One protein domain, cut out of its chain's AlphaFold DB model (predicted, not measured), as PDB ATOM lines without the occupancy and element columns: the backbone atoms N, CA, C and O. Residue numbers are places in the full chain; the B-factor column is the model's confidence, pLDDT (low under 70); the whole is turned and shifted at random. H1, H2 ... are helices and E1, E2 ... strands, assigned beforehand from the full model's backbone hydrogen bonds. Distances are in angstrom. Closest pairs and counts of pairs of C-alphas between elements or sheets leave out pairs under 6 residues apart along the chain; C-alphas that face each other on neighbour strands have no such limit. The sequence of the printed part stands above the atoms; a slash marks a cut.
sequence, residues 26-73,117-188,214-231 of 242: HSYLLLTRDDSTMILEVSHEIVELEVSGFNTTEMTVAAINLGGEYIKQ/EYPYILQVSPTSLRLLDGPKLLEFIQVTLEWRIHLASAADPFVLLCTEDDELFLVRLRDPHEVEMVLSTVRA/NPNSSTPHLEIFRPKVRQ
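This is residues 26 to 73, 117 to 188 and 214 to 231 of the 242 residues of an uncharacterized protein of Echinostoma caproni (UniProt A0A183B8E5). The five-stranded sheet E8 E9 E10 E12 E11 and the four-stranded sheet E4 E5 E6 E7 make a sandwich, two sheets face to face with nearly aligned strands; a small third sheet, E1 E2 E3, lies beyond the four-stranded one, and H1 and H2 lie past one end of the sandwich strands. The 138 printed residues have two named helices and twelve named strands, in the order E1 E2 E3 E4 H1 E5 E6 E7 E8 E9 E10 H2 E11 E12. The class is mixed, and each sheet is antiparallel in the order given. The whole is compact, with a radius of gyration of the C-alphas of 15.5 A and spans of 47 by 41 by 29 A.

Begin with E8, residues 149 to 155, E9, residues 158 to 163, and E10, residues 168 to 173, a meander, each strand the antiparallel neighbour of the one before. Look at N 153 and O 160, 2.8 A, then N 159 and O 171, 2.8 A. E12, residues 222 to 225, is the antiparallel neighbour of E10, with N 172 and O 223 at 2.8 A, and forms a hairpin with edge strand E11, residues 216 to 218, with N 224 and O 217 at 2.9 A. In the sheet that faces it, E4, residues 62 to 66, is the antiparallel neighbour of E5, residues 120 to 124, with N 64 and O 122 at 2.9 A. E5, E6, residues 128 to 133, and E7, residues 136 to 142, form another meander: find N 123 and O 130, 2.9 A, and N 131 and O 139, 2.9 A. The facing parts are 9.8 A centre to centre; the closest C-alphas of E4 and E8 are those of Ala 62 and Ala 152, 6.2 A apart. The third meander is E1, residues 28 to 32, E2, residues 37 to 42, and E3, residues 46 to 48, with N 31 and O 38 at 2.8 A and N 41 and O 47 at 2.8 A. The closest C-alphas of E1 and E4 are those of Leu 30 and Ala 63, 7.5 A apart. H1, residues 68 to 73, and H2, residues 176 to 186, are on none of these sheets and are only just apart, 8.3 A at the closest. In both helices every O i to N i+4 pair is within hydrogen-bond range.

Find C-alpha 149 at (177.590, 156.969, 183.694); from there E8 runs 17.5 A. E7 is 17.8 A long, E6 16.9 A, E9 16.7 A, E10 16.6 A, E2 15.9 A and H2 15.5 A. E1 begins at C-alpha 28, (193.114, 145.203, 194.833), and E12 ends at C-alpha 225, (183.668, 170.547, 185.314).

The C-alphas of His 44 and Arg 230, the two farthest apart, are 50.3 A apart. Residues 74 to 116 and 189 to 213 are not printed; the C-alpha gaps are 13.9 A from 73 to 117 and 27.8 A from 188 to 214. The link from E3 to E4 is long, 13 residues. Mean pLDDT of the printed part is 88.7; residues 117, 184 to 188, 214 to 217 and 230 to 231 are under 70.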
ATOM      1  N   HIS A  26     199.712 144.703 192.280       87.25
ATOM      2  CA  HIS A  26     198.337 145.167 192.442       87.25
ATOM      3  C   HIS A  26     197.859 144.830 193.851       87.25
ATOM      4  O   HIS A  26     197.991 143.683 194.261       87.25
ATOM      5  N   SER A  27     197.296 145.808 194.562       90.62
ATOM      6  CA  SER A  27     196.780 145.611 195.925       90.62
ATOM      7  C   SER A  27     195.311 145.187 195.959       90.62
ATOM      8  O   SER A  27     194.866 144.611 196.946       90.62
ATOM      9  N   TYR A  28     194.550 145.468 194.895       94.62
ATOM     10  CA  TYR A  28     193.114 145.203 194.833       94.62
ATOM     11  C   TYR A  28     192.695 144.661 193.469       94.62
ATOM     12  O   TYR A  28     193.208 145.094 192.435       94.62
ATOM     13  N   LEU A  29     191.707 143.769 193.476       95.88
ATOM     14  CA  LEU A  29     190.971 143.327 192.298       95.88
ATOM     15  C   LEU A  29     189.486 143.650 192.490       95.88
ATOM     16  O   LEU A  29     188.881 143.241 193.478       95.88
ATOM     17  N   LEU A  30     188.908 144.388 191.543       96.56
ATOM     18  CA  LEU A  30     187.493 144.752 191.542       96.56
ATOM     19  C   LEU A  30     186.782 143.958 190.450       96.56
ATOM     20  O   LEU A  30     187.161 144.025 189.281       96.56
ATOM     21  N   LEU A  31     185.755 143.209 190.835       97.56
ATOM     22  CA  LEU A  31     184.973 142.363 189.942       97.56
ATOM     23  C   LEU A  31     183.537 142.877 189.896       97.56
ATOM     24  O   LEU A  31     182.791 142.776 190.869       97.56
ATOM     25  N   THR A  32     183.165 143.436 188.750       97.38
ATOM     26  CA  THR A  32     181.848 144.031 188.513       97.38
ATOM     27  C   THR A  32     180.827 142.972 188.108       97.38
ATOM     28  O   THR A  32     181.095 142.121 187.260       97.38
ATOM     29  N   ARG A  33     179.635 143.073 188.693       96.50
ATOM     30  CA  ARG A  33     178.395 142.394 188.303       96.50
ATOM     31  C   ARG A  33     177.344 143.441 187.937       96.50
ATOM     32  O   ARG A  33     177.559 144.629 188.157       96.50
ATOM     33  N   ASP A  34     176.201 143.005 187.418       94.38
ATOM     34  CA  ASP A  34     175.128 143.911 186.981       94.38
ATOM     35  C   ASP A  34     174.542 144.757 188.127       94.38
ATOM     36  O   ASP A  34     174.107 145.887 187.909       94.38
ATOM     37  N   ASP A  35     174.549 144.233 189.354       94.69
ATOM     38  CA  ASP A  35     173.936 144.852 190.534       94.69
ATOM     39  C   ASP A  35     174.913 145.092 191.694       94.69
ATOM     40  O   ASP A  35     174.517 145.597 192.740       94.69
ATOM     41  N   SER A  36     176.183 144.717 191.544       96.31
ATOM     42  CA  SER A  36     177.134 144.678 192.656       96.31
ATOM     43  C   SER A  36     178.583 144.702 192.181       96.31
ATOM     44  O   SER A  36     178.888 144.483 191.007       96.31
ATOM     45  N   THR A  37     179.501 144.954 193.110       97.56
ATOM     46  CA  THR A  37     180.942 144.820 192.875       97.56
ATOM     47  C   THR A  37     181.563 144.022 194.015       97.56
ATOM     48  O   THR A  37     181.369 144.354 195.181       97.56
ATOM     49  N   MET A  38     182.337 142.995 193.675       97.50
ATOM     50  CA  MET A  38     183.147 142.232 194.622       97.50
ATOM     51  C   MET A  38     184.566 142.807 194.662       97.50
ATOM     52  O   MET A  38     185.165 143.057 193.613       97.50
ATOM     53  N   ILE A  39     185.097 143.026 195.863       97.56
ATOM     54  CA  ILE A  39     186.405 143.651 196.091       97.56
ATOM     55  C   ILE A  39     187.314 142.622 196.748       97.56
ATOM     56  O   ILE A  39     186.967 142.093 197.797       97.56
ATOM     57  N   LEU A  40     188.477 142.353 196.162       96.31
ATOM     58  CA  LEU A  40     189.452 141.413 196.709       96.31
ATOM     59  C   LEU A  40     190.764 142.137 197.032       96.31
ATOM     60  O   LEU A  40     191.315 142.810 196.160       96.31
ATOM     61  N   GLU A  41     191.279 141.987 198.253       93.56
ATOM     62  CA  GLU A  41     192.654 142.357 198.607       93.56
ATOM     63  C   GLU A  41     193.608 141.334 198.026       93.56
ATOM     64  O   GLU A  41     193.397 140.131 198.179       93.56
ATOM     65  N   VAL A  42     194.691 141.803 197.421       91.25
ATOM     66  CA  VAL A  42     195.772 140.951 196.938       91.25
ATOM     67  C   VAL A  42     196.982 141.183 197.834       91.25
ATOM     68  O   VAL A  42     197.655 142.209 197.751       91.25
ATOM     69  N   SER A  43     197.238 140.221 198.718       86.06
ATOM     70  CA  SER A  43     198.367 140.243 199.650       86.06
ATOM     71  C   SER A  43     199.174 138.936 199.547       86.06
ATOM     72  O   SER A  43     199.484 138.499 198.440       86.06
ATOM     73  N   HIS A  44     199.517 138.303 200.675       84.62
ATOM     74  CA  HIS A  44     200.004 136.915 200.689       84.62
ATOM     75  C   HIS A  44     198.896 135.934 200.282       84.62
ATOM     76  O   HIS A  44     199.165 134.932 199.627       84.62
ATOM     77  N   GLU A  45     197.652 136.259 200.633       90.50
ATOM     78  CA  GLU A  45     196.444 135.547 200.225       90.50
ATOM     79  C   GLU A  45     195.442 136.548 199.641       90.50
ATOM     80  O   GLU A  45     195.481 137.744 199.957       90.50
ATOM     81  N   ILE A  46     194.568 136.055 198.759       94.19
ATOM     82  CA  ILE A  46     193.493 136.855 198.173       94.19
ATOM     83  C   ILE A  46     192.263 136.723 199.063       94.19
ATOM     84  O   ILE A  46     191.767 135.615 199.265       94.19
ATOM     85  N   VAL A  47     191.773 137.848 199.581       95.38
ATOM     86  CA  VAL A  47     190.665 137.888 200.543       95.38
ATOM     87  C   VAL A  47     189.614 138.884 200.080       95.38
ATOM     88  O   VAL A  47     189.947 139.975 199.630       95.38
ATOM     89  N   GLU A  48     188.340 138.523 200.196       96.00
ATOM     90  CA  GLU A  48     187.234 139.435 199.910       96.00
ATOM     91  C   GLU A  48     187.099 140.511 201.000       96.00
ATOM     92  O   GLU A  48     187.031 140.203 202.191       96.00
ATOM     93  N   LEU A  49     187.060 141.785 200.595       92.56
ATOM     94  CA  LEU A  49     186.768 142.905 201.488       92.56
ATOM     95  C   LEU A  49     185.264 143.149 201.559       92.56
ATOM     96  O   LEU A  49     184.680 143.778 200.677       92.56
ATOM     97  N   GLU A  50     184.661 142.765 202.679       87.50
ATOM     98  CA  GLU A  50     183.263 143.097 202.975       87.50
ATOM     99  C   GLU A  50     183.114 144.489 203.615       87.50
ATOM    100  O   GLU A  50     182.156 145.213 203.345       87.50
ATOM    101  N   VAL A  51     184.075 144.890 204.459       89.25
ATOM    102  CA  VAL A  51     184.030 146.151 205.218       89.25
ATOM    103  C   VAL A  51     185.088 147.109 204.687       89.25
ATOM    104  O   VAL A  51     186.253 147.067 205.082       89.25
ATOM    105  N   SER A  52     184.681 147.994 203.781       93.69
ATOM    106  CA  SER A  52     185.558 149.006 203.192       93.69
ATOM    107  C   SER A  52     184.776 150.240 202.731       93.69
ATOM    108  O   SER A  52     183.554 150.305 202.834       93.69
ATOM    109  N   GLY A  53     185.494 151.249 202.243       95.12
ATOM    110  CA  GLY A  53     184.928 152.436 201.611       95.12
ATOM    111  C   GLY A  53     184.453 152.223 200.171       95.12
ATOM    112  O   GLY A  53     183.785 153.113 199.631       95.12
ATOM    113  N   PHE A  54     184.797 151.085 199.556       97.44
ATOM    114  CA  PHE A  54     184.364 150.731 198.207       97.44
ATOM    115  C   PHE A  54     182.838 150.581 198.144       97.44
ATOM    116  O   PHE A  54     182.185 150.175 199.104       97.44
ATOM    117  N   ASN A  55     182.260 150.902 196.991       96.62
ATOM    118  CA  ASN A  55     180.873 150.587 196.684       96.62
ATOM    119  C   ASN A  55     180.769 149.118 196.272       96.62
ATOM    120  O   ASN A  55     181.282 148.746 195.219       96.62
ATOM    121  N   THR A  56     180.104 148.303 197.082       96.69
ATOM    122  CA  THR A  56     179.813 146.898 196.759       96.69
ATOM    123  C   THR A  56     178.365 146.689 196.314       96.69
ATOM    124  O   THR A  56     178.036 145.640 195.765       96.69
ATOM    125  N   THR A  57     177.507 147.698 196.502       95.31
ATOM    126  CA  THR A  57     176.055 147.633 196.261       95.31
ATOM    127  C   THR A  57     175.630 148.089 194.869       95.31
ATOM    128  O   THR A  57     174.454 148.017 194.539       95.31
ATOM    129  N   GLU A  58     176.561 148.613 194.076       95.25
ATOM    130  CA  GLU A  58     176.342 148.955 192.673       95.25
ATOM    131  C   GLU A  58     177.472 148.365 191.824       95.25
ATOM    132  O   GLU A  58     178.564 148.062 192.325       95.25
ATOM    133  N   MET A  59     177.232 148.248 190.519       96.75
ATOM    134  CA  MET A  59     178.283 147.925 189.559       96.75
ATOM    135  C   MET A  59     179.386 148.997 189.556       96.75
ATOM    136  O   MET A  59     179.130 150.182 189.789       96.75
ATOM    137  N   THR A  60     180.617 148.602 189.238       98.19
ATOM    138  CA  THR A  60     181.720 149.541 189.001       98.19
ATOM    139  C   THR A  60     181.931 149.681 187.502       98.19
ATOM    140  O   THR A  60     182.304 148.721 186.831       98.19
ATOM    141  N   VAL A  61     181.687 150.881 186.981       97.75
ATOM    142  CA  VAL A  61     181.913 151.249 185.576       97.75
ATOM    143  C   VAL A  61     183.411 151.295 185.283       97.75
ATOM    144  O   VAL A  61     183.865 150.770 184.271       97.75
ATOM    145  N   ALA A  62     184.187 151.903 186.181       98.06
ATOM    146  CA  ALA A  62     185.640 151.949 186.089       98.06
ATOM    147  C   ALA A  62     186.286 152.069 187.472       98.06
ATOM    148  O   ALA A  62     185.744 152.704 188.375       98.06
ATOM    149  N   ALA A  63     187.477 151.495 187.612       97.19
ATOM    150  CA  ALA A  63     188.349 151.669 188.765       97.19
ATOM    151  C   ALA A  63     189.668 152.269 188.274       97.19
ATOM    152  O   ALA A  63     190.343 151.679 187.432       97.19
ATOM    153  N   ILE A  64     189.993 153.473 188.738       96.38
ATOM    154  CA  ILE A  64     191.050 154.299 188.154       96.38
ATOM    155  C   ILE A  64     192.071 154.664 189.223       96.38
ATOM    156  O   ILE A  64     191.726 155.179 190.281       96.38
ATOM    157  N   ASN A  65     193.341 154.470 188.903       94.38
ATOM    158  CA  ASN A  65     194.455 154.926 189.717       94.38
ATOM    159  C   ASN A  65     194.767 156.407 189.428       94.38
ATOM    160  O   ASN A  65     194.959 156.772 188.267       94.38
ATOM    161  N   LEU A  66     194.850 157.251 190.463       92.62
ATOM    162  CA  LEU A  66     195.135 158.691 190.343       92.62
ATOM    163  C   LEU A  66     196.249 159.145 191.293       92.62
ATOM    164  O   LEU A  66     196.466 158.536 192.339       92.62
ATOM    165  N   GLY A  67     196.938 160.236 190.940       89.38
ATOM    166  CA  GLY A  67     197.992 160.848 191.760       89.38
ATOM    167  C   GLY A  67     199.412 160.344 191.474       89.38
ATOM    168  O   GLY A  67     200.330 160.611 192.249       89.38
ATOM    169  N   GLY A  68     199.622 159.646 190.359       85.38
ATOM    170  CA  GLY A  68     200.949 159.234 189.903       85.38
ATOM    171  C   GLY A  68     201.807 160.422 189.452       85.38
ATOM    172  O   GLY A  68     202.993 160.486 189.781       85.38
ATOM    173  N   GLU A  69     201.222 161.402 188.758       79.19
ATOM    174  CA  GLU A  69     201.917 162.640 188.375       79.19
ATOM    175  C   GLU A  69     202.354 163.459 189.599       79.19
ATOM    176  O   GLU A  69     203.471 163.979 189.620       79.19
ATOM    177  N   TYR A  70     201.541 163.495 190.660       77.69
ATOM    178  CA  TYR A  70     201.902 164.135 191.931       77.69
ATOM    179  C   TYR A  70     203.164 163.511 192.547       77.69
ATOM    180  O   TYR A  70     204.108 164.217 192.915       77.69
ATOM    181  N   ILE A  71     203.240 162.177 192.590       75.38
ATOM    182  CA  ILE A  71     204.415 161.472 193.123       75.38
ATOM    183  C   ILE A  71     205.670 161.785 192.299       75.38
ATOM    184  O   ILE A  71     206.739 162.025 192.867       75.38
ATOM    185  N   LYS A  72     205.553 161.847 190.964       77.31
ATOM    186  CA  LYS A  72     206.670 162.225 190.080       77.31
ATOM    187  C   LYS A  72     207.145 163.663 190.316       77.31
ATOM    188  O   LYS A  72     208.330 163.952 190.163       77.31
ATOM    189  N   GLN A  73     206.246 164.586 190.645       75.62
ATOM    190  CA  GLN A  73     206.606 165.979 190.933       75.62
ATOM    191  C   GLN A  73     207.325 166.122 192.280       75.62
ATOM    192  O   GLN A  73     208.321 166.849 192.370       75.62
ATOM    193  N   GLU A 117     203.382 153.375 193.477       68.19
ATOM    194  CA  GLU A 117     202.102 153.212 194.167       68.19
ATOM    195  C   GLU A 117     201.247 154.439 193.863       68.19
ATOM    196  O   GLU A 117     201.614 155.560 194.202       68.19
ATOM    197  N   TYR A 118     200.125 154.253 193.173       79.06
ATOM    198  CA  TYR A 118     199.155 155.331 193.024       79.06
ATOM    199  C   TYR A 118     198.481 155.578 194.381       79.06
ATOM    200  O   TYR A 118     197.971 154.626 194.970       79.06
ATOM    201  N   PRO A 119     198.471 156.823 194.892       85.50
ATOM    202  CA  PRO A 119     197.986 157.118 196.238       85.50
ATOM    203  C   PRO A 119     196.465 157.017 196.349       85.50
ATOM    204  O   PRO A 119     195.945 156.836 197.447       85.50
ATOM    205  N   TYR A 120     195.753 157.152 195.227       92.75
ATOM    206  CA  TYR A 120     194.302 157.183 195.222       92.75
ATOM    207  C   TYR A 120     193.706 156.227 194.199       92.75
ATOM    208  O   TYR A 120     194.209 156.083 193.082       92.75
ATOM    209  N   ILE A 121     192.571 155.649 194.580       95.69
ATOM    210  CA  ILE A 121     191.699 154.868 193.710       95.69
ATOM    211  C   ILE A 121     190.397 155.651 193.556       95.69
ATOM    212  O   ILE A 121     189.736 155.975 194.540       95.69
ATOM    213  N   LEU A 122     190.017 155.964 192.321       97.62
ATOM    214  CA  LEU A 122     188.703 156.493 191.987       97.62
ATOM    215  C   LEU A 122     187.830 155.345 191.484       97.62
ATOM    216  O   LEU A 122     188.050 154.818 190.392       97.62
ATOM    217  N   GLN A 123     186.833 154.970 192.274       98.25
ATOM    218  CA  GLN A 123     185.794 154.039 191.857       98.25
ATOM    219  C   GLN A 123     184.634 154.826 191.241       98.25
ATOM    220  O   GLN A 123     184.040 155.692 191.886       98.25
ATOM    221  N   VAL A 124     184.321 154.515 189.986       98.44
ATOM    222  CA  VAL A 124     183.217 155.102 189.226       98.44
ATOM    223  C   VAL A 124     182.049 154.123 189.238       98.44
ATOM    224  O   VAL A 124     182.137 153.044 188.653       98.44
ATOM    225  N   SER A 125     180.956 154.504 189.888       97.88
ATOM    226  CA  SER A 125     179.672 153.800 189.839       97.88
ATOM    227  C   SER A 125     178.731 154.504 188.847       97.88
ATOM    228  O   SER A 125     178.996 155.644 188.464       97.88
ATOM    229  N   PRO A 126     177.612 153.882 188.428       97.00
ATOM    230  CA  PRO A 126     176.693 154.483 187.460       97.00
ATOM    231  C   PRO A 126     176.152 155.854 187.863       97.00
ATOM    232  O   PRO A 126     175.789 156.643 186.999       97.00
ATOM    233  N   THR A 127     176.066 156.141 189.159       94.81
ATOM    234  CA  THR A 127     175.433 157.366 189.662       94.81
ATOM    235  C   THR A 127     176.392 158.263 190.453       94.81
ATOM    236  O   THR A 127     176.116 159.447 190.677       94.81
ATOM    237  N   SER A 128     177.547 157.730 190.862       96.00
ATOM    238  CA  SER A 128     178.419 158.362 191.850       96.00
ATOM    239  C   SER A 128     179.902 158.041 191.659       96.00
ATOM    240  O   SER A 128     180.285 157.113 190.946       96.00
ATOM    241  N   LEU A 129     180.741 158.827 192.330       97.62
ATOM    242  CA  LEU A 129     182.187 158.656 192.408       97.62
ATOM    243  C   LEU A 129     182.608 158.457 193.857       97.62
ATOM    244  O   LEU A 129     182.102 159.133 194.756       97.62
ATOM    245  N   ARG A 130     183.586 157.576 194.070       97.69
ATOM    246  CA  ARG A 130     184.250 157.388 195.363       97.69
ATOM    247  C   ARG A 130     185.751 157.519 195.200       97.69
ATOM    248  O   ARG A 130     186.360 156.731 194.481       97.69
ATOM    249  N   LEU A 131     186.338 158.503 195.875       97.38
ATOM    250  CA  LEU A 131     187.785 158.637 195.996       97.38
ATOM    251  C   LEU A 131     188.249 157.906 197.256       97.38
ATOM    252  O   LEU A 131     187.736 158.157 198.351       97.38
ATOM    253  N   LEU A 132     189.217 157.015 197.097       96.25
ATOM    254  CA  LEU A 132     189.675 156.083 198.120       96.25
ATOM    255  C   LEU A 132     191.191 156.202 198.312       96.25
ATOM    256  O   LEU A 132     191.928 156.385 197.346       96.25
ATOM    257  N   ASP A 133     191.640 156.060 199.558       92.62
ATOM    258  CA  ASP A 133     193.036 155.828 199.953       92.62
ATOM    259  C   ASP A 133     193.108 154.407 200.528       92.62
ATOM    260  O   ASP A 133     192.664 154.144 201.653       92.62
ATOM    261  N   GLY A 134     193.525 153.458 199.685       90.94
ATOM    262  CA  GLY A 134     193.360 152.029 199.945       90.94
ATOM    263  C   GLY A 134     191.884 151.669 200.201       90.94
ATOM    264  O   GLY A 134     191.030 151.995 199.377       90.94
ATOM    265  N   PRO A 135     191.535 151.038 201.340       91.44
ATOM    266  CA  PRO A 135     190.155 150.685 201.661       91.44
ATOM    267  C   PRO A 135     189.365 151.848 202.280       91.44
ATOM    268  O   PRO A 135     188.187 151.687 202.592       91.44
ATOM    269  N   LYS A 136     189.983 153.011 202.528       93.81
ATOM    270  CA  LYS A 136     189.346 154.135 203.222       93.81
ATOM    271  C   LYS A 136     188.696 155.091 202.225       93.81
ATOM    272  O   LYS A 136     189.376 155.669 201.383       93.81
ATOM    273  N   LEU A 137     187.399 155.350 202.395       95.31
ATOM    274  CA  LEU A 137     186.694 156.408 201.667       95.31
ATOM    275  C   LEU A 137     187.199 157.785 202.107       95.31
ATOM    276  O   LEU A 137     187.106 158.141 203.284       95.31
ATOM    277  N   LEU A 138     187.720 158.553 201.155       92.75
ATOM    278  CA  LEU A 138     188.055 159.960 201.350       92.75
ATOM    279  C   LEU A 138     186.880 160.853 200.981       92.75
ATOM    280  O   LEU A 138     186.591 161.816 201.690       92.75
ATOM    281  N   GLU A 139     186.216 160.538 199.872       93.06
ATOM    282  CA  GLU A 139     185.207 161.415 199.307       93.06
ATOM    283  C   GLU A 139     184.172 160.649 198.491       93.06
ATOM    284  O   GLU A 139     184.514 159.719 197.762       93.06
ATOM    285  N   PHE A 140     182.912 161.062 198.604       94.94
ATOM    286  CA  PHE A 140     181.792 160.540 197.831       94.94
ATOM    287  C   PHE A 140     181.092 161.696 197.124       94.94
ATOM    288  O   PHE A 140     180.777 162.706 197.757       94.94
ATOM    289  N   ILE A 141     180.824 161.533 195.830       93.75
ATOM    290  CA  ILE A 141     180.122 162.531 195.028       93.75
ATOM    291  C   ILE A 141     179.004 161.854 194.245       93.75
ATOM    292  O   ILE A 141     179.272 160.988 193.415       93.75
ATOM    293  N   GLN A 142     177.765 162.298 194.448       93.94
ATOM    294  CA  GLN A 142     176.669 161.967 193.541       93.94
ATOM    295  C   GLN A 142     176.799 162.832 192.282       93.94
ATOM    296  O   GLN A 142     176.744 164.057 192.366       93.94
ATOM    297  N   VAL A 143     176.989 162.213 191.119       90.19
ATOM    298  CA  VAL A 143     177.182 162.946 189.854       90.19
ATOM    299  C   VAL A 143     175.851 163.166 189.146       90.19
ATOM    300  O   VAL A 143     175.593 164.251 188.627       90.19
ATOM    301  N   THR A 144     175.005 162.139 189.147       89.75
ATOM    302  CA  THR A 144     173.762 162.072 188.375       89.75
ATOM    303  C   THR A 144     172.731 161.223 189.114       89.75
ATOM    304  O   THR A 144     173.085 160.325 189.879       89.75
ATOM    305  N   LEU A 145     171.450 161.531 188.918       89.44
ATOM    306  CA  LEU A 145     170.314 160.769 189.453       89.44
ATOM    307  C   LEU A 145     169.428 160.185 188.345       89.44
ATOM    308  O   LEU A 145     168.591 159.334 188.630       89.44
ATOM    309  N   GLU A 146     169.601 160.648 187.106       90.88
ATOM    310  CA  GLU A 146     168.701 160.344 185.990       90.88
ATOM    311  C   GLU A 146     169.378 159.416 184.981       90.88
ATOM    312  O   GLU A 146     168.882 158.322 184.716       90.88
ATOM    313  N   TRP A 147     170.546 159.823 184.479       95.19
ATOM    314  CA  TRP A 147     171.284 159.106 183.441       95.19
ATOM    315  C   TRP A 147     172.517 158.439 184.007       95.19
ATOM    316  O   TRP A 147     173.295 159.089 184.704       95.19
ATOM    317  N   ARG A 148     172.716 157.152 183.711       95.62
ATOM    318  CA  ARG A 148     173.876 156.419 184.218       95.62
ATOM    319  C   ARG A 148     175.145 156.862 183.505       95.62
ATOM    320  O   ARG A 148     175.151 157.066 182.295       95.62
ATOM    321  N   ILE A 149     176.239 156.941 184.250       96.81
ATOM    322  CA  ILE A 149     177.590 156.969 183.694       96.81
ATOM    323  C   ILE A 149     177.836 155.601 183.060       96.81
ATOM    324  O   ILE A 149     177.764 154.584 183.748       96.81
ATOM    325  N   HIS A 150     178.127 155.569 181.761       95.25
ATOM    326  CA  HIS A 150     178.392 154.320 181.041       95.25
ATOM    327  C   HIS A 150     179.847 154.210 180.563       95.25
ATOM    328  O   HIS A 150     180.290 153.128 180.176       95.25
ATOM    329  N   LEU A 151     180.593 155.319 180.551       96.12
ATOM    330  CA  LEU A 151     181.986 155.360 180.119       96.12
ATOM    331  C   LEU A 151     182.803 156.257 181.046       96.12
ATOM    332  O   LEU A 151     182.362 157.340 181.434       96.12
ATOM    333  N   ALA A 152     184.025 155.821 181.333       96.50
ATOM    334  CA  ALA A 152     185.038 156.620 181.996       96.50
ATOM    335  C   ALA A 152     186.397 156.408 181.316       96.50
ATOM    336  O   ALA A 152     186.753 155.285 180.965       96.50
ATOM    337  N   SER A 153     187.160 157.483 181.144       96.62
ATOM    338  CA  SER A 153     188.523 157.456 180.611       96.62
ATOM    339  C   SER A 153     189.438 158.282 181.501       96.62
ATOM    340  O   SER A 153     189.084 159.389 181.898       96.62
ATOM    341  N   ALA A 154     190.631 157.768 181.792       94.38
ATOM    342  CA  ALA A 154     191.568 158.384 182.721       94.38
ATOM    343  C   ALA A 154     192.848 158.856 182.026       94.38
ATOM    344  O   ALA A 154     193.448 158.130 181.237       94.38
ATOM    345  N   ALA A 155     193.283 160.061 182.377       93.56
ATOM    346  CA  ALA A 155     194.579 160.630 182.045       93.56
ATOM    347  C   ALA A 155     195.020 161.501 183.229       93.56
ATOM    348  O   ALA A 155     194.724 162.693 183.264       93.56
ATOM    349  N   ASP A 156     195.670 160.880 184.220       89.62
ATOM    350  CA  ASP A 156     196.089 161.501 185.487       89.62
ATOM    351  C   ASP A 156     196.662 162.921 185.273       89.62
ATOM    352  O   ASP A 156     197.577 163.082 184.457       89.62
ATOM    353  N   PRO A 157     196.133 163.968 185.941       92.62
ATOM    354  CA  PRO A 157     195.165 163.965 187.053       92.62
ATOM    355  C   PRO A 157     193.684 164.066 186.656       92.62
ATOM    356  O   PRO A 157     192.843 164.373 187.502       92.62
ATOM    357  N   PHE A 158     193.348 163.858 185.385       95.56
ATOM    358  CA  PHE A 158     192.003 164.039 184.847       95.56
ATOM    359  C   PHE A 158     191.285 162.713 184.587       95.56
ATOM    360  O   PHE A 158     191.882 161.726 184.160       95.56
ATOM    361  N   VAL A 159     189.970 162.717 184.778       96.88
ATOM    362  CA  VAL A 159     189.065 161.630 184.408       96.88
ATOM    363  C   VAL A 159     187.883 162.225 183.659       96.88
ATOM    364  O   VAL A 159     187.218 163.130 184.154       96.88
ATOM    365  N   LEU A 160     187.625 161.727 182.458       97.19
ATOM    366  CA  LEU A 160     186.461 162.086 181.663       97.19
ATOM    367  C   LEU A 160     185.381 161.022 181.850       97.19
ATOM    368  O   LEU A 160     185.661 159.836 181.691       97.19
ATOM    369  N   LEU A 161     184.161 161.449 182.152       96.31
ATOM    370  CA  LEU A 161     182.982 160.598 182.290       96.31
ATOM    371  C   LEU A 161     181.961 160.964 181.214       96.31
ATOM    372  O   LEU A 161     181.819 162.145 180.889       96.31
ATOM    373  N   CYS A 162     181.243 159.961 180.715       95.56
ATOM    374  CA  CYS A 162     180.113 160.128 179.805       95.56
ATOM    375  C   CYS A 162     178.886 159.410 180.363       95.56
ATOM    376  O   CYS A 162     178.964 158.235 180.750       95.56
ATOM    377  N   THR A 163     177.766 160.119 180.401       95.06
ATOM    378  CA  THR A 163     176.456 159.568 180.745       95.06
ATOM    379  C   THR A 163     175.704 159.096 179.501       95.06
ATOM    380  O   THR A 163     176.089 159.387 178.371       95.06
ATOM    381  N   GLU A 164     174.645 158.311 179.707       94.25
ATOM    382  CA  GLU A 164     173.788 157.761 178.641       94.25
ATOM    383  C   GLU A 164     173.078 158.829 177.789       94.25
ATOM    384  O   GLU A 164     172.689 158.540 176.659       94.25
ATOM    385  N   ASP A 165     172.914 160.047 178.306       92.81
ATOM    386  CA  ASP A 165     172.361 161.208 177.597       92.81
ATOM    387  C   ASP A 165     173.429 162.064 176.892       92.81
ATOM    388  O   ASP A 165     173.158 163.200 176.506       92.81
ATOM    389  N   ASP A 166     174.634 161.516 176.707       90.00
ATOM    390  CA  ASP A 166     175.784 162.174 176.081       90.00
ATOM    391  C   ASP A 166     176.283 163.432 176.837       90.00
ATOM    392  O   ASP A 166     177.033 164.243 176.277       90.00
ATOM    393  N   GLU A 167     175.922 163.612 178.117       90.19
ATOM    394  CA  GLU A 167     176.558 164.624 178.966       90.19
ATOM    395  C   GLU A 167     177.968 164.190 179.397       90.19
ATOM    396  O   GLU A 167     178.249 163.035 179.730       90.19
ATOM    397  N   LEU A 168     178.887 165.158 179.395       92.75
ATOM    398  CA  LEU A 168     180.282 164.950 179.765       92.75
ATOM    399  C   LEU A 168     180.605 165.624 181.094       92.75
ATOM    400  O   LEU A 168     180.265 166.787 181.324       92.75
ATOM    401  N   PHE A 169     181.368 164.914 181.921       93.75
ATOM    402  CA  PHE A 169     181.923 165.428 183.168       93.75
ATOM    403  C   PHE A 169     183.436 165.251 183.137       93.75
ATOM    404  O   PHE A 169     183.939 164.144 182.964       93.75
ATOM    405  N   LEU A 170     184.172 166.344 183.309       95.38
ATOM    406  CA  LEU A 170     185.615 166.309 183.491       95.38
ATOM    407  C   LEU A 170     185.911 166.441 184.981       95.38
ATOM    408  O   LEU A 170     185.651 167.479 185.581       95.38
ATOM    409  N   VAL A 171     186.465 165.389 185.562       96.12
ATOM    410  CA  VAL A 171     186.891 165.327 186.955       96.12
ATOM    411  C   VAL A 171     188.399 165.529 187.011       96.12
ATOM    412  O   VAL A 171     189.135 164.962 186.207       96.12
ATOM    413  N   ARG A 172     188.878 166.329 187.959       94.88
ATOM    414  CA  ARG A 172     190.302 166.567 188.199       94.88
ATOM    415  C   ARG A 172     190.635 166.291 189.658       94.88
ATOM    416  O   ARG A 172     189.971 166.819 190.547       94.88
ATOM    417  N   LEU A 173     191.698 165.528 189.897       94.06
ATOM    418  CA  LEU A 173     192.310 165.399 191.218       94.06
ATOM    419  C   LEU A 173     193.099 166.673 191.567       94.06
ATOM    420  O   LEU A 173     193.940 167.128 190.785       94.06
ATOM    421  N   ARG A 174     192.822 167.245 192.740       91.31
ATOM    422  CA  ARG A 174     193.550 168.397 193.293       91.31
ATOM    423  C   ARG A 174     194.920 168.012 193.823       91.31
ATOM    424  O   ARG A 174     195.145 166.871 194.221       91.31
ATOM    425  N   ASP A 175     195.816 168.993 193.880       85.12
ATOM    426  CA  ASP A 175     197.104 168.785 194.532       85.12
ATOM    427  C   ASP A 175     196.898 168.603 196.048       85.12
ATOM    428  O   ASP A 175     196.227 169.429 196.674       85.12
ATOM    429  N   PRO A 176     197.476 167.570 196.680       79.69
ATOM    430  CA  PRO A 176     197.386 167.359 198.123       79.69
ATOM    431  C   PRO A 176     197.773 168.572 198.986       79.69
ATOM    432  O   PRO A 176     197.199 168.744 200.061       79.69
ATOM    433  N   HIS A 177     198.688 169.439 198.535       78.06
ATOM    434  CA  HIS A 177     199.022 170.680 199.246       78.06
ATOM    435  C   HIS A 177     197.865 171.683 199.214       78.06
ATOM    436  O   HIS A 177     197.603 172.352 200.215       78.06
ATOM    437  N   GLU A 178     197.146 171.779 198.093       80.19
ATOM    438  CA  GLU A 178     195.930 172.592 197.995       80.19
ATOM    439  C   GLU A 178     194.856 172.048 198.942       80.19
ATOM    440  O   GLU A 178     194.235 172.815 199.684       80.19
ATOM    441  N   VAL A 179     194.698 170.723 198.998       81.44
ATOM    442  CA  VAL A 179     193.755 170.068 199.915       81.44
ATOM    443  C   VAL A 179     194.110 170.344 201.382       81.44
ATOM    444  O   VAL A 179     193.235 170.708 202.170       81.44
ATOM    445  N   GLU A 180     195.383 170.220 201.770       78.88
ATOM    446  CA  GLU A 180     195.841 170.473 203.144       78.88
ATOM    447  C   GLU A 180     195.593 171.930 203.571       78.88
ATOM    448  O   GLU A 180     195.141 172.182 204.693       78.88
ATOM    449  N   MET A 181     195.803 172.900 202.673       74.25
ATOM    450  CA  MET A 181     195.473 174.310 202.927       74.25
ATOM    451  C   MET A 181     193.969 174.532 203.145       74.25
ATOM    452  O   MET A 181     193.572 175.250 204.069       74.25
ATOM    453  N   VAL A 182     193.120 173.893 202.337       76.88
ATOM    454  CA  VAL A 182     191.658 173.986 202.485       76.88
ATOM    455  C   VAL A 182     191.215 173.370 203.816       76.88
ATOM    456  O   VAL A 182     190.490 174.005 204.584       76.88
ATOM    457  N   LEU A 183     191.703 172.172 204.150       76.81
ATOM    458  CA  LEU A 183     191.339 171.473 205.387       76.81
ATOM    459  C   LEU A 183     191.864 172.172 206.653       76.81
ATOM    460  O   LEU A 183     191.194 172.158 207.687       76.81
ATOM    461  N   SER A 184     193.047 172.790 206.598       68.31
ATOM    462  CA  SER A 184     193.633 173.523 207.732       68.31
ATOM    463  C   SER A 184     192.924 174.850 208.012       68.31
ATOM    464  O   SER A 184     192.727 175.195 209.179       68.31
ATOM    465  N   THR A 185     192.444 175.544 206.976       61.38
ATOM    466  CA  THR A 185     191.629 176.764 207.123       61.38
ATOM    467  C   THR A 185     190.308 176.479 207.845       61.38
ATOM    468  O   THR A 185     189.894 177.250 208.708       61.38
ATOM    469  N   VAL A 186     189.685 175.328 207.576       59.12
ATOM    470  CA  VAL A 186     188.448 174.887 208.253       59.12
ATOM    471  C   VAL A 186     188.684 174.531 209.733       59.12
ATOM    472  O   VAL A 186     187.755 174.556 210.538       59.12
ATOM    473  N   ARG A 187     189.929 174.230 210.130       49.69
ATOM    474  CA  ARG A 187     190.291 173.773 211.486       49.69
ATOM    475  C   ARG A 187     190.794 174.871 212.428       49.69
ATOM    476  O   ARG A 187     191.059 174.575 213.594       49.69
ATOM    477  N   ALA A 188     190.939 176.114 211.970       41.16
ATOM    478  CA  ALA A 188     191.422 177.202 212.817       41.16
ATOM    479  C   ALA A 188     190.288 177.757 213.712       41.16
ATOM    480  O   ALA A 188     189.283 178.241 213.191       41.16
ATOM    481  N   ASN A 214     175.122 175.683 189.449       47.78
ATOM    482  CA  ASN A 214     176.576 175.867 189.358       47.78
ATOM    483  C   ASN A 214     177.202 174.861 188.374       47.78
ATOM    484  O   ASN A 214     177.097 173.657 188.600       47.78
ATOM    485  N   PRO A 215     177.855 175.316 187.284       54.28
ATOM    486  CA  PRO A 215     178.427 174.422 186.271       54.28
ATOM    487  C   PRO A 215     179.643 173.637 186.777       54.28
ATOM    488  O   PRO A 215     180.010 172.634 186.168       54.28
ATOM    489  N   ASN A 216     180.246 174.096 187.878       59.47
ATOM    490  CA  ASN A 216     181.406 173.482 188.499       59.47
ATOM    491  C   ASN A 216     181.088 173.211 189.971       59.47
ATOM    492  O   ASN A 216     180.770 174.141 190.719       59.47
ATOM    493  N   SER A 217     181.178 171.950 190.379       69.38
ATOM    494  CA  SER A 217     181.160 171.555 191.784       69.38
ATOM    495  C   SER A 217     182.580 171.196 192.197       69.38
ATOM    496  O   SER A 217     183.350 170.616 191.433       69.38
ATOM    497  N   SER A 218     182.965 171.610 193.397       75.00
ATOM    498  CA  SER A 218     184.302 171.373 193.909       75.00
ATOM    499  C   SER A 218     184.216 170.870 195.333       75.00
ATOM    500  O   SER A 218     183.533 171.446 196.179       75.00
ATOM    501  N   THR A 219     184.935 169.794 195.574       86.38
ATOM    502  CA  THR A 219     185.107 169.150 196.864       86.38
ATOM    503  C   THR A 219     186.563 169.317 197.310       86.38
ATOM    504  O   THR A 219     187.374 169.899 196.576       86.38
ATOM    505  N   PRO A 220     186.942 168.881 198.526       86.81
ATOM    506  CA  PRO A 220     188.314 169.035 198.988       86.81
ATOM    507  C   PRO A 220     189.338 168.407 198.038       86.81
ATOM    508  O   PRO A 220     190.341 169.061 197.771       86.81
ATOM    509  N   HIS A 221     189.079 167.214 197.488       91.12
ATOM    510  CA  HIS A 221     190.052 166.496 196.655       91.12
ATOM    511  C   HIS A 221     189.739 166.535 195.160       91.12
ATOM    512  O   HIS A 221     190.663 166.376 194.363       91.12
ATOM    513  N   LEU A 222     188.479 166.725 194.761       93.44
ATOM    514  CA  LEU A 222     188.066 166.654 193.361       93.44
ATOM    515  C   LEU A 222     187.452 167.972 192.872       93.44
ATOM    516  O   LEU A 222     186.732 168.691 193.567       93.44
ATOM    517  N   GLU A 223     187.729 168.291 191.616       93.06
ATOM    518  CA  GLU A 223     187.050 169.354 190.880       93.06
ATOM    519  C   GLU A 223     186.267 168.733 189.737       93.06
ATOM    520  O   GLU A 223     186.816 167.939 188.975       93.06
ATOM    521  N   ILE A 224     184.994 169.096 189.608       93.06
ATOM    522  CA  ILE A 224     184.125 168.607 188.545       93.06
ATOM    523  C   ILE A 224     183.742 169.777 187.656       93.06
ATOM    524  O   ILE A 224     183.178 170.774 188.108       93.06
ATOM    525  N   PHE A 225     184.013 169.614 186.370       92.38
ATOM    526  CA  PHE A 225     183.668 170.547 185.314       92.38
ATOM    527  C   PHE A 225     182.671 169.888 184.366       92.38
ATOM    528  O   PHE A 225     182.802 168.708 184.039       92.38
ATOM    529  N   ARG A 226     181.705 170.664 183.872       90.50
ATOM    530  CA  ARG A 226     180.747 170.222 182.846       90.50
ATOM    531  C   ARG A 226     181.079 170.869 181.500       90.50
ATOM    532  O   ARG A 226     180.574 171.959 181.202       90.50
ATOM    533  N   PRO A 227     181.989 170.281 180.701       86.31
ATOM    534  CA  PRO A 227     182.348 170.837 179.406       86.31
ATOM    535  C   PRO A 227     181.134 170.864 178.472       86.31
ATOM    536  O   PRO A 227     180.518 169.845 178.180       86.31
ATOM    537  N   LYS A 228     180.819 172.049 177.945       80.50
ATOM    538  CA  LYS A 228     179.796 172.205 176.907       80.50
ATOM    539  C   LYS A 228     180.409 171.880 175.553       80.50
ATOM    540  O   LYS A 228     180.936 172.765 174.878       80.50
ATOM    541  N   VAL A 229     180.359 170.615 175.157       70.06
ATOM    542  CA  VAL A 229     180.772 170.217 173.812       70.06
ATOM    543  C   VAL A 229     179.604 170.465 172.864       70.06
ATOM    544  O   VAL A 229     178.522 169.908 173.018       70.06
ATOM    545  N   ARG A 230     179.802 171.333 171.868       60.53
ATOM    546  CA  ARG A 230     178.883 171.398 170.728       60.53
ATOM    547  C   ARG A 230     179.095 170.120 169.935       60.53
ATOM    548  O   ARG A 230     180.169 169.953 169.371       60.53
ATOM    549  N   GLN A 231     178.102 169.236 169.952       53.56
ATOM    550  CA  GLN A 231     178.065 167.981 169.207       53.56
ATOM    551  C   GLN A 231     178.711 168.146 167.821       53.56
ATOM    552  O   GLN A 231     178.145 168.781 166.932       53.56
TER     553      GLN A 231